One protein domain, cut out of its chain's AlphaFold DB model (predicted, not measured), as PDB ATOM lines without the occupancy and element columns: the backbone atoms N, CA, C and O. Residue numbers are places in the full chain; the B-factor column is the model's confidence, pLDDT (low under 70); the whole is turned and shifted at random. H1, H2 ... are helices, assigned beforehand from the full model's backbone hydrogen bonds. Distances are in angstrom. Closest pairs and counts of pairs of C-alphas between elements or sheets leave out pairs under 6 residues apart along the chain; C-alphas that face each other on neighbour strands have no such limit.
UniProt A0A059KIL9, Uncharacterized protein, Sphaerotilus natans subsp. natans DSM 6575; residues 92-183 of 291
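This is residues 92 to 183 of the 291 residues of an uncharacterized protein of Sphaerotilus natans subsp. natans DSM 6575 (UniProt A0A059KIL9). The long last helix, H5, runs through the middle of two helical hairpins: H1 and H2 pack along it on one side as a three-helix bundle, and on the other side H4 crosses its first part. H3 joins H4 in an open V, meeting it with residues 122 to 126 near the start of H3 and spreading away from it toward the link of residues 133 to 140. The printed part has 92 residues with five named helices, in the order H1 H2 H3 H4 H5, and no named strand; the class is all helix. It is compact, with a radius of gyration of the C-alphas of 13.2 A and spans of 36 by 35 by 20 A.

H1, residues 92 to 102, and H2, residues 105 to 114, are a helical hairpin; they touch, closest at the C-alphas of Leu 99 and Leu 108, 5.9 A apart, at a shallow tilt of 10 degrees, opposite ways. H5, residues 164 to 181, is the hub, touching three other helices. It touches H1, closest at the C-alphas of Ala 93 and Leu 166, 5.2 A apart, at a shallow tilt of 29 degrees, the same way. It touches H2, closest at the C-alphas of Ala 105 and Trp 177, 5.5 A apart, opposite ways at a shallow tilt of 34.9 degrees, only just short of steep. H1, H2 and H5 form an up and down bundle, each helix running against the one before it in the chain. H3, residues 119 to 132, and H4, residues 141 to 153, are a second helical hairpin. H3 touches H4 with residues 122 to 126 alone, and H4 touches H3 with residues 148 to 152 alone; the closest C-alphas, of Tyr 122 and Leu 152, are 5.7 A apart, and the tilt is steep at 42 degrees, opposite ways. H5 touches H4 with residues 164 to 171 alone, closest at the C-alphas of Val 149 and Ala 167, 5.3 A apart, at a steep tilt of 64 degrees, opposite ways. H3 is apart from H1, H2 and H5, and H4 is apart from H1 and H2. In H1, H2, H3, H4 and H5 every O i to N i+4 pair is within hydrogen-bond range.

H1 begins at C-alpha 92, (85.898, 84.980, 153.892), and measures 15.2 A from first to last C-alpha; H2 measures 14.6 A. H3 begins at C-alpha 119, (84.394, 74.500, 140.634), and measures 20.0 A; H4 measures 18.3 A. H5, the longest, measures 25.5 A and ends at C-alpha 181, (89.194, 91.089, 133.928).

The C-alphas farthest apart, of Gly 136 and Gly 159, are 36.7 A apart. The printed part has no cut, and no link is long. Mean pLDDT of the printed part is 90.0; residues 135 to 137 are under 70.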
ATOM      1  N   LEU A  92      85.687  85.110 155.335       92.56
ATOM      2  CA  LEU A  92      85.898  84.980 153.892       92.56
ATOM      3  C   LEU A  92      84.869  85.793 153.089       92.56
ATOM      4  O   LEU A  92      85.237  86.468 152.129       92.56
ATOM      5  N   ALA A  93      83.591  85.768 153.478       94.06
ATOM      6  CA  ALA A  93      82.549  86.562 152.827       94.06
ATOM      7  C   ALA A  93      82.826  88.073 152.936       94.06
ATOM      8  O   ALA A  93      82.733  88.788 151.936       94.06
ATOM      9  N   ALA A  94      83.232  88.548 154.120       93.12
ATOM     10  CA  ALA A  94      83.634  89.937 154.331       93.12
ATOM     11  C   ALA A  94      84.848  90.318 153.467       93.12
ATOM     12  O   ALA A  94      84.805  91.325 152.761       93.12
ATOM     13  N   LEU A  95      85.886  89.473 153.447       93.75
ATOM     14  CA  LEU A  95      87.081  89.675 152.627       93.75
ATOM     15  C   LEU A  95      86.745  89.783 151.130       93.75
ATOM     16  O   LEU A  95      87.240  90.678 150.449       93.75
ATOM     17  N   LEU A  96      85.890  88.898 150.610       95.12
ATOM     18  CA  LEU A  96      85.436  88.948 149.216       95.12
ATOM     19  C   LEU A  96      84.733  90.277 148.899       95.12
ATOM     20  O   LEU A  96      84.999  90.877 147.856       95.12
ATOM     21  N   GLY A  97      83.885  90.758 149.811       93.25
ATOM     22  CA  GLY A  97      83.215  92.053 149.692       93.25
ATOM     23  C   GLY A  97      84.190  93.234 149.680       93.25
ATOM     24  O   GLY A  97      84.085  94.107 148.819       93.25
ATOM     25  N   GLU A  98      85.173  93.240 150.583       92.94
ATOM     26  CA  GLU A  98      86.210  94.278 150.651       92.94
ATOM     27  C   GLU A  98      87.065  94.321 149.377       92.94
ATOM     28  O   GLU A  98      87.282  95.391 148.806       92.94
ATOM     29  N   LEU A  99      87.502  93.160 148.879       92.50
ATOM     30  CA  LEU A  99      88.298  93.059 147.653       92.50
ATOM     31  C   LEU A  99      87.506  93.495 146.414       92.50
ATOM     32  O   LEU A  99      88.053  94.167 145.536       92.50
ATOM     33  N   ALA A 100      86.214  93.155 146.352       92.31
ATOM     34  CA  ALA A 100      85.323  93.599 145.284       92.31
ATOM     35  C   ALA A 100      85.125  95.119 145.306       92.31
ATOM     36  O   ALA A 100      85.205  95.754 144.253       92.31
ATOM     37  N   ALA A 101      84.927  95.708 146.489       88.56
ATOM     38  CA  ALA A 101      84.801  97.154 146.655       88.56
ATOM     39  C   ALA A 101      86.097  97.902 146.298       88.56
ATOM     40  O   ALA A 101      86.045  98.976 145.702       88.56
ATOM     41  N   ALA A 102      87.258  97.319 146.612       86.38
ATOM     42  CA  ALA A 102      88.565  97.878 146.274       86.38
ATOM     43  C   ALA A 102      88.950  97.707 144.790       86.38
ATOM     44  O   ALA A 102      89.901  98.334 144.324       86.38
ATOM     45  N   GLY A 103      88.249  96.851 144.039       85.94
ATOM     46  CA  GLY A 103      88.631  96.503 142.670       85.94
ATOM     47  C   GLY A 103      89.918  95.670 142.581       85.94
ATOM     48  O   GLY A 103      90.604  95.715 141.558       85.94
ATOM     49  N   ASP A 104      90.270  94.919 143.632       88.88
ATOM     50  CA  ASP A 104      91.487  94.094 143.675       88.88
ATOM     51  C   ASP A 104      91.270  92.762 142.937       88.88
ATOM     52  O   ASP A 104      90.933  91.734 143.524       88.88
ATOM     53  N   ALA A 105      91.471  92.766 141.616       89.38
ATOM     54  CA  ALA A 105      91.279  91.581 140.778       89.38
ATOM     55  C   ALA A 105      92.219  90.413 141.137       89.38
ATOM     56  O   ALA A 105      91.836  89.246 141.000       89.38
ATOM     57  N   ALA A 106      93.447  90.706 141.576       87.12
ATOM     58  CA  ALA A 106      94.412  89.682 141.968       87.12
ATOM     59  C   ALA A 106      94.021  89.054 143.312       87.12
ATOM     60  O   ALA A 106      94.012  87.828 143.441       87.12
ATOM     61  N   GLY A 107      93.622  89.889 144.275       90.81
ATOM     62  CA  GLY A 107      93.083  89.454 145.556       90.81
ATOM     63  C   GLY A 107      91.804  88.635 145.397       90.81
ATOM     64  O   GLY A 107      91.717  87.548 145.962       90.81
ATOM     65  N   LEU A 108      90.849  89.085 144.575       93.62
ATOM     66  CA  LEU A 108      89.615  88.340 144.292       93.62
ATOM     67  C   LEU A 108      89.904  86.953 143.716       93.62
ATOM     68  O   LEU A 108      89.324  85.973 144.175       93.62
ATOM     69  N   ARG A 109      90.828  86.846 142.750       90.94
ATOM     70  CA  ARG A 109      91.238  85.548 142.194       90.94
ATOM     71  C   ARG A 109      91.727  84.609 143.294       90.94
ATOM     72  O   ARG A 109      91.327  83.450 143.311       90.94
ATOM     73  N   LEU A 110      92.591  85.095 144.186       90.50
ATOM     74  CA  LEU A 110      93.138  84.289 145.275       90.50
ATOM     75  C   LEU A 110      92.055  83.896 146.289       90.50
ATOM     76  O   LEU A 110      91.942  82.725 146.633       90.50
ATOM     77  N   ALA A 111      91.220  84.841 146.724       92.56
ATOM     78  CA  ALA A 111      90.151  84.586 147.688       92.56
ATOM     79  C   ALA A 111      89.093  83.606 147.147       92.56
ATOM     80  O   ALA A 111      88.613  82.747 147.882       92.56
ATOM     81  N   LEU A 112      88.772  83.670 145.851       93.00
ATOM     82  CA  LEU A 112      87.864  82.721 145.200       93.00
ATOM     83  C   LEU A 112      88.421  81.288 145.174       93.00
ATOM     84  O   LEU A 112      87.643  80.344 145.277       93.00
ATOM     85  N   LEU A 113      89.745  81.104 145.086       89.31
ATOM     86  CA  LEU A 113      90.371  79.772 145.159       89.31
ATOM     87  C   LEU A 113      90.253  79.142 146.557       89.31
ATOM     88  O   LEU A 113      90.188  77.915 146.678       89.31
ATOM     89  N   LEU A 114      90.186  79.977 147.597       88.94
ATOM     90  CA  LEU A 114      89.991  79.548 148.984       88.94
ATOM     91  C   LEU A 114      88.545  79.146 149.284       88.94
ATOM     92  O   LEU A 114      88.286  78.469 150.277       88.94
ATOM     93  N   ALA A 115      87.588  79.551 148.449       90.81
ATOM     94  CA  ALA A 115      86.191  79.279 148.726       90.81
ATOM     95  C   ALA A 115      85.903  77.757 148.743       90.81
ATOM     96  O   ALA A 115      86.427  76.995 147.918       90.81
ATOM     97  N   PRO A 116      85.068  77.274 149.683       91.81
ATOM     98  CA  PRO A 116      84.900  75.847 149.952       91.81
ATOM     99  C   PRO A 116      83.908  75.162 148.992       91.81
ATOM    100  O   PRO A 116      83.115  74.315 149.410       91.81
ATOM    101  N   TYR A 117      83.955  75.508 147.704       92.56
ATOM    102  CA  TYR A 117      83.120  74.924 146.652       92.56
ATOM    103  C   TYR A 117      83.964  74.177 145.606       92.56
ATOM    104  O   TYR A 117      85.146  74.459 145.406       92.56
ATOM    105  N   ASP A 118      83.359  73.186 144.962       93.00
ATOM    106  CA  ASP A 118      83.913  72.457 143.828       93.00
ATOM    107  C   ASP A 118      83.548  73.198 142.536       93.00
ATOM    108  O   ASP A 118      82.375  73.318 142.166       93.00
ATOM    109  N   GLY A 119      84.569  73.722 141.856       88.50
ATOM    110  CA  GLY A 119      84.394  74.500 140.634       88.50
ATOM    111  C   GLY A 119      83.839  73.701 139.460       88.50
ATOM    112  O   GLY A 119      83.078  74.260 138.672       88.50
ATOM    113  N   THR A 120      84.164  72.413 139.356       92.56
ATOM    114  CA  THR A 120      83.643  71.540 138.298       92.56
ATOM    115  C   THR A 120      82.174  71.245 138.550       92.56
ATOM    116  O   THR A 120      81.346  71.501 137.680       92.56
ATOM    117  N   ALA A 121      81.824  70.831 139.770       91.88
ATOM    118  CA  ALA A 121      80.431  70.576 140.125       91.88
ATOM    119  C   ALA A 121      79.566  71.842 140.010       91.88
ATOM    120  O   ALA A 121      78.394  71.773 139.651       91.88
ATOM    121  N   TYR A 122      80.114  73.016 140.333       93.94
ATOM    122  CA  TYR A 122      79.415  74.284 140.131       93.94
ATOM    123  C   TYR A 122      79.199  74.600 138.645       93.94
ATOM    124  O   TYR A 122      78.083  74.946 138.262       93.94
ATOM    125  N   ALA A 123      80.228  74.439 137.808       90.88
ATOM    126  CA  ALA A 123      80.126  74.677 136.371       90.88
ATOM    127  C   ALA A 123      79.087  73.764 135.701       90.88
ATOM    128  O   ALA A 123      78.265  74.258 134.932       90.88
ATOM    129  N   ASP A 124      79.069  72.475 136.050       92.06
ATOM    130  CA  ASP A 124      78.090  71.515 135.526       92.06
ATOM    131  C   ASP A 124      76.653  71.949 135.857       92.06
ATOM    132  O   ASP A 124      75.784  71.972 134.989       92.06
ATOM    133  N   ARG A 125      76.406  72.406 137.091       92.19
ATOM    134  CA  ARG A 125      75.080  72.900 137.502       92.19
ATOM    135  C   ARG A 125      74.660  74.174 136.780       92.19
ATOM    136  O   ARG A 125      73.481  74.342 136.484       92.19
ATOM    137  N   LEU A 126      75.597  75.090 136.533       90.62
ATOM    138  CA  LEU A 126      75.305  76.292 135.753       90.62
ATOM    139  C   LEU A 126      74.970  75.948 134.301       90.62
ATOM    140  O   LEU A 126      74.105  76.598 133.715       90.62
ATOM    141  N   GLN A 127      75.627  74.935 133.736       88.75
ATOM    142  CA  GLN A 127      75.328  74.443 132.398       88.75
ATOM    143  C   GLN A 127      73.931  73.810 132.346       88.75
ATOM    144  O   GLN A 127      73.133  74.203 131.500       88.75
ATOM    145  N   ASP A 128      73.596  72.938 133.301       88.75
ATOM    146  CA  ASP A 128      72.255  72.346 133.417       88.75
ATOM    147  C   ASP A 128      71.162  73.423 133.529       88.75
ATOM    148  O   ASP A 128      70.103  73.326 132.908       88.75
ATOM    149  N   MET A 129      71.425  74.480 134.306       86.56
ATOM    150  CA  MET A 129      70.534  75.635 134.435       86.56
ATOM    151  C   MET A 129      70.376  76.378 133.104       86.56
ATOM    152  O   MET A 129      69.256  76.709 132.724       86.56
ATOM    153  N   ALA A 130      71.473  76.649 132.394       85.12
ATOM    154  CA  ALA A 130      71.436  77.348 131.112       85.12
ATOM    155  C   ALA A 130      70.702  76.540 130.030       85.12
ATOM    156  O   ALA A 130      69.981  77.124 129.224       85.12
ATOM    157  N   ASP A 131      70.847  75.214 130.043       85.81
ATOM    158  CA  ASP A 131      70.183  74.309 129.101       85.81
ATOM    159  C   ASP A 131      68.679  74.155 129.393       85.81
ATOM    160  O   ASP A 131      67.898  73.870 128.483       85.81
ATOM    161  N   ALA A 132      68.262  74.348 130.650       82.25
ATOM    162  CA  ALA A 132      66.869  74.248 131.082       82.25
ATOM    163  C   ALA A 132      66.093  75.578 131.046       82.25
ATOM    164  O   ALA A 132      64.862  75.545 131.068       82.25
ATOM    165  N   ALA A 133      66.779  76.723 131.022       81.00
ATOM    166  CA  ALA A 133      66.157  78.040 131.131       81.00
ATOM    167  C   ALA A 133      65.583  78.546 129.799       81.00
ATOM    168  O   ALA A 133      66.232  78.494 128.750       81.00
ATOM    169  N   ASP A 134      64.393  79.146 129.853       77.31
ATOM    170  CA  ASP A 134      63.850  79.893 128.720       77.31
ATOM    171  C   ASP A 134      64.531  81.271 128.590       77.31
ATOM    172  O   ASP A 134      64.941  81.900 129.568       77.31
ATOM    173  N   ALA A 135      64.587  81.818 127.369       66.69
ATOM    174  CA  ALA A 135      65.250  83.103 127.094       66.69
ATOM    175  C   ALA A 135      64.713  84.290 127.928       66.69
ATOM    176  O   ALA A 135      65.429  85.267 128.143       66.69
ATOM    177  N   GLY A 136      63.458  84.221 128.389       65.50
ATOM    178  CA  GLY A 136      62.853  85.228 129.268       65.50
ATOM    179  C   GLY A 136      63.280  85.118 130.735       65.50
ATOM    180  O   GLY A 136      63.333  86.134 131.421       65.50
ATOM    181  N   GLU A 137      63.629  83.921 131.208       67.50
ATOM    182  CA  GLU A 137      64.082  83.675 132.585       67.50
ATOM    183  C   GLU A 137      65.535  84.126 132.774       67.50
ATOM    184  O   GLU A 137      65.884  84.705 133.799       67.50
ATOM    185  N   LEU A 138      66.356  83.990 131.728       72.31
ATOM    186  CA  LEU A 138      67.730  84.503 131.693       72.31
ATOM    187  C   LEU A 138      67.814  86.042 131.673       72.31
ATOM    188  O   LEU A 138      68.887  86.605 131.898       72.31
ATOM    189  N   ALA A 139      66.705  86.738 131.403       75.94
ATOM    190  CA  ALA A 139      66.650  88.199 131.431       75.94
ATOM    191  C   ALA A 139      66.444  88.763 132.852       75.94
ATOM    192  O   ALA A 139      66.808  89.916 133.107       75.94
ATOM    193  N   ASP A 140      65.895  87.973 133.782       86.56
ATOM    194  CA  ASP A 140      65.737  88.375 135.181       86.56
ATOM    195  C   ASP A 140      67.030  88.112 135.963       86.56
ATOM    196  O   ASP A 140      67.296  87.016 136.458       86.56
ATOM    197  N   ARG A 141      67.841  89.163 136.116       86.00
ATOM    198  CA  ARG A 141      69.115  89.089 136.845       86.00
ATOM    199  C   ARG A 141      68.961  88.642 138.298       86.00
ATOM    200  O   ARG A 141      69.860  87.985 138.814       86.00
ATOM    201  N   ALA A 142      67.867  89.002 138.970       88.06
ATOM    202  CA  ALA A 142      67.666  88.620 140.363       88.06
ATOM    203  C   ALA A 142      67.358  87.121 140.475       88.06
ATOM    204  O   ALA A 142      67.903  86.448 141.353       88.06
ATOM    205  N   ALA A 143      66.549  86.595 139.549       86.88
ATOM    206  CA  ALA A 143      66.273  85.165 139.454       86.88
ATOM    207  C   ALA A 143      67.542  84.364 139.120       86.88
ATOM    208  O   ALA A 143      67.862  83.411 139.833       86.88
ATOM    209  N   VAL A 144      68.316  84.803 138.118       89.56
ATOM    210  CA  VAL A 144      69.590  84.168 137.737       89.56
ATOM    211  C   VAL A 144      70.565  84.137 138.914       89.56
ATOM    212  O   VAL A 144      71.120  83.085 139.224       89.56
ATOM    213  N   ARG A 145      70.725  85.254 139.635       93.50
ATOM    214  CA  ARG A 145      71.596  85.302 140.817       93.50
ATOM    215  C   ARG A 145      71.137  84.326 141.902       93.50
ATOM    216  O   ARG A 145      71.958  83.633 142.500       93.50
ATOM    217  N   ALA A 146      69.833  84.245 142.171       92.25
ATOM    218  CA  ALA A 146      69.297  83.323 143.172       92.25
ATOM    219  C   ALA A 146      69.524  81.845 142.802       92.25
ATOM    220  O   ALA A 146      69.719  81.014 143.692       92.25
ATOM    221  N   GLU A 147      69.494  81.504 141.512       91.94
ATOM    222  CA  GLU A 147      69.854  80.166 141.024       91.94
ATOM    223  C   GLU A 147      71.355  79.891 141.151       91.94
ATOM    224  O   GLU A 147      71.737  78.834 141.646       91.94
ATOM    225  N   GLN A 148      72.218  80.851 140.800       94.38
ATOM    226  CA  GLN A 148      73.672  80.722 140.962       94.38
ATOM    227  C   GLN A 148      74.063  80.452 142.419       94.38
ATOM    228  O   GLN A 148      74.861  79.555 142.692       94.38
ATOM    229  N   VAL A 149      73.450  81.168 143.367       96.50
ATOM    230  CA  VAL A 149      73.652  80.937 144.806       96.50
ATOM    231  C   VAL A 149      73.254  79.511 145.193       96.50
ATOM    232  O   VAL A 149      74.021  78.818 145.863       96.50
ATOM    233  N   ARG A 150      72.096  79.027 144.728       95.25
ATOM    234  CA  ARG A 150      71.638  77.653 144.995       95.25
ATOM    235  C   ARG A 150      72.545  76.598 144.366       95.25
ATOM    236  O   ARG A 150      72.854  75.603 145.022       95.25
ATOM    237  N   ALA A 151      73.001  76.818 143.136       94.62
ATOM    238  CA  ALA A 151      73.942  75.940 142.454       94.62
ATOM    239  C   ALA A 151      75.272  75.853 143.217       94.62
ATOM    240  O   ALA A 151      75.785  74.754 143.421       94.62
ATOM    241  N   LEU A 152      75.793  76.982 143.703       96.25
ATOM    242  CA  LEU A 152      77.032  77.015 144.473       96.25
ATOM    243  C   LEU A 152      76.887  76.301 145.828       96.25
ATOM    244  O   LEU A 152      77.741  75.497 146.196       96.25
ATOM    245  N   MET A 153      75.778  76.524 146.544       96.75
ATOM    246  CA  MET A 153      75.473  75.813 147.797       96.75
ATOM    247  C   MET A 153      75.373  74.294 147.611       96.75
ATOM    248  O   MET A 153      75.675  73.536 148.532       96.75
ATOM    249  N   ALA A 154      74.955  73.840 146.427       95.12
ATOM    250  CA  ALA A 154      74.866  72.428 146.070       95.12
ATOM    251  C   ALA A 154      76.201  71.827 145.584       95.12
ATOM    252  O   ALA A 154      76.260  70.628 145.296       95.12
ATOM    253  N   SER A 155      77.267  72.624 145.507       95.38
ATOM    254  CA  SER A 155      78.591  72.199 145.049       95.38
ATOM    255  C   SER A 155      79.685  72.409 146.103       95.38
ATOM    256  O   SER A 155      80.732  72.956 145.771       95.38
ATOM    257  N   PRO A 156      79.505  72.013 147.379       94.62
ATOM    258  CA  PRO A 156      80.577  72.120 148.359       94.62
ATOM    259  C   PRO A 156      81.700  71.117 148.054       94.62
ATOM    260  O   PRO A 156      81.448  70.014 147.562       94.62
ATOM    261  N   LYS A 157      82.937  71.457 148.434       91.50
ATOM    262  CA  LYS A 157      84.026  70.467 148.508       91.50
ATOM    263  C   LYS A 157      83.661  69.348 149.508       91.50
ATOM    264  O   LYS A 157      82.910  69.601 150.458       91.50
ATOM    265  N   PRO A 158      84.201  68.121 149.361       89.62
ATOM    266  CA  PRO A 158      83.947  67.034 150.306       89.62
ATOM    267  C   PRO A 158      84.206  67.447 151.762       89.62
ATOM    268  O   PRO A 158      85.253  68.002 152.084       89.62
ATOM    269  N   GLY A 159      83.241  67.187 152.650       88.38
ATOM    270  CA  GLY A 159      83.348  67.514 154.078       88.38
ATOM    271  C   GLY A 159      83.146  68.993 154.436       88.38
ATOM    272  O   GLY A 159      83.265  69.346 155.607       88.38
ATOM    273  N   ARG A 160      82.818  69.858 153.467       89.31
ATOM    274  CA  ARG A 160      82.570  71.289 153.685       89.31
ATOM    275  C   ARG A 160      81.089  71.639 153.530       89.31
ATOM    276  O   ARG A 160      80.309  70.895 152.942       89.31
ATOM    277  N   VAL A 161      80.707  72.793 154.075       89.00
ATOM    278  CA  VAL A 161      79.365  73.372 153.946       89.00
ATOM    279  C   VAL A 161      79.511  74.795 153.430       89.00
ATOM    280  O   VAL A 161      80.290  75.573 153.977       89.00
ATOM    281  N   VAL A 162      78.744  75.133 152.396       92.94
ATOM    282  CA  VAL A 162      78.653  76.492 151.859       92.94
ATOM    283  C   VAL A 162      77.324  77.083 152.323       92.94
ATOM    284  O   VAL A 162      76.256  76.572 151.985       92.94
ATOM    285  N   THR A 163      77.381  78.132 153.143       94.94
ATOM    286  CA  THR A 163      76.185  78.856 153.595       94.94
ATOM    287  C   THR A 163      75.648  79.755 152.482       94.94
ATOM    288  O   THR A 163      76.379  80.108 151.561       94.94
ATOM    289  N   GLU A 164      74.381  80.164 152.575       95.31
ATOM    290  CA  GLU A 164      73.776  81.102 151.617       95.31
ATOM    291  C   GLU A 164      74.525  82.441 151.565       95.31
ATOM    292  O   GLU A 164      74.785  82.964 150.486       95.31
ATOM    293  N   GLU A 165      74.935  82.960 152.725       95.12
ATOM    294  CA  GLU A 165      75.715  84.197 152.833       95.12
ATOM    295  C   GLU A 165      77.056  84.096 152.095       95.12
ATOM    296  O   GLU A 165      77.366  84.940 151.253       95.12
ATOM    297  N   LEU A 166      77.825  83.030 152.349       95.38
ATOM    298  CA  LEU A 166      79.095  82.807 151.663       95.38
ATOM    299  C   LEU A 166      78.877  82.560 150.167       95.38
ATOM    300  O   LEU A 166      79.642  83.064 149.350       95.38
ATOM    301  N   ALA A 167      77.832  81.819 149.797       96.50
ATOM    302  CA  ALA A 167      77.516  81.580 148.398       96.50
ATOM    303  C   ALA A 167      77.178  82.869 147.648       96.50
ATOM    304  O   ALA A 167      77.683  83.082 146.548       96.50
ATOM    305  N   GLY A 168      76.387  83.751 148.263       96.50
ATOM    306  CA  GLY A 168      76.116  85.087 147.744       96.50
ATOM    307  C   GLY A 168      77.400  85.887 147.534       96.50
ATOM    308  O   GLY A 168      77.629  86.383 146.435       96.50
ATOM    309  N   ALA A 169      78.266  85.941 148.549       96.75
ATOM    310  CA  ALA A 169      79.534  86.666 148.469       96.75
ATOM    311  C   ALA A 169      80.463  86.120 147.371       96.75
ATOM    312  O   ALA A 169      81.099  86.895 146.659       96.75
ATOM    313  N   VAL A 170      80.526  84.796 147.197       96.69
ATOM    314  CA  VAL A 170      81.321  84.155 146.138       96.69
ATOM    315  C   VAL A 170      80.776  84.496 144.751       96.69
ATOM    316  O   VAL A 170      81.559  84.856 143.876       96.69
ATOM    317  N   VAL A 171      79.457  84.430 144.543       96.38
ATOM    318  CA  VAL A 171      78.831  84.797 143.259       96.38
ATOM    319  C   VAL A 171      79.096  86.269 142.929       96.38
ATOM    320  O   VAL A 171      79.577  86.575 141.837       96.38
ATOM    321  N   ASP A 172      78.886  87.173 143.888       95.88
ATOM    322  CA  ASP A 172      79.130  88.609 143.696       95.88
ATOM    323  C   ASP A 172      80.615  88.898 143.401       95.88
ATOM    324  O   ASP A 172      80.944  89.720 142.537       95.88
ATOM    325  N   ALA A 173      81.527  88.186 144.068       95.88
ATOM    326  CA  ALA A 173      82.962  88.282 143.834       95.88
ATOM    327  C   ALA A 173      83.382  87.741 142.460       95.88
ATOM    328  O   ALA A 173      84.241  88.343 141.812       95.88
ATOM    329  N   MET A 174      82.779  86.648 141.979       94.19
ATOM    330  CA  MET A 174      83.009  86.138 140.621       94.19
ATOM    331  C   MET A 174      82.576  87.152 139.564       94.19
ATOM    332  O   MET A 174      83.316  87.389 138.607       94.19
ATOM    333  N   GLU A 175      81.412  87.780 139.738       93.00
ATOM    334  CA  GLU A 175      80.947  88.832 138.836       93.00
ATOM    335  C   GLU A 175      81.873  90.050 138.861       93.00
ATOM    336  O   GLU A 175      82.245  90.567 137.805       93.00
ATOM    337  N   ALA A 176      82.272  90.508 140.052       93.38
ATOM    338  CA  ALA A 176      83.210  91.614 140.204       93.38
ATOM    339  C   ALA A 176      84.556  91.304 139.534       93.38
ATOM    340  O   ALA A 176      85.060  92.111 138.753       93.38
ATOM    341  N   TRP A 177      85.098  90.109 139.771       93.44
ATOM    342  CA  TRP A 177      86.340  89.655 139.161       93.44
ATOM    343  C   TRP A 177      86.239  89.571 137.637       93.44
ATOM    344  O   TRP A 177      87.141  90.029 136.933       93.44
ATOM    345  N   HIS A 178      85.130  89.042 137.109       89.62
ATOM    346  CA  HIS A 178      84.890  88.985 135.672       89.62
ATOM    347  C   HIS A 178      84.867  90.386 135.055       89.62
ATOM    348  O   HIS A 178      85.597  90.624 134.094       89.62
ATOM    349  N   ARG A 179      84.119  91.327 135.656       88.62
ATOM    350  CA  ARG A 179      84.066  92.729 135.208       88.62
ATOM    351  C   ARG A 179      85.458  93.354 135.141       88.62
ATOM    352  O   ARG A 179      85.807  93.914 134.107       88.62
ATOM    353  N   LEU A 180      86.264  93.198 136.195       86.56
ATOM    354  CA  LEU A 180      87.631  93.734 136.258       86.56
ATOM    355  C   LEU A 180      88.561  93.097 135.215       86.56
ATOM    356  O   LEU A 180      89.427  93.765 134.655       86.56
ATOM    357  N   LYS A 181      88.386  91.803 134.923       85.06
ATOM    358  CA  LYS A 181      89.194  91.089 133.928       85.06
ATOM    359  C   LYS A 181      88.860  91.502 132.492       85.06
ATOM    360  O   LYS A 181      89.743  91.482 131.638       85.06
ATOM    361  N   THR A 182      87.601  91.839 132.219       85.56
ATOM    362  CA  THR A 182      87.128  92.272 130.893       85.56
ATOM    363  C   THR A 182      87.146  93.789 130.701       85.56
ATOM    364  O   THR A 182      86.745  94.269 129.645       85.56
ATOM    365  N   GLU A 183      87.580  94.534 131.718       83.69
ATOM    366  CA  GLU A 183      87.638  95.994 131.728       83.69
ATOM    367  C   GLU A 183      88.555  96.516 130.608       83.69
ATOM    368  O   GLU A 183      89.705  96.077 130.477       83.69
TER     369      GLU A 183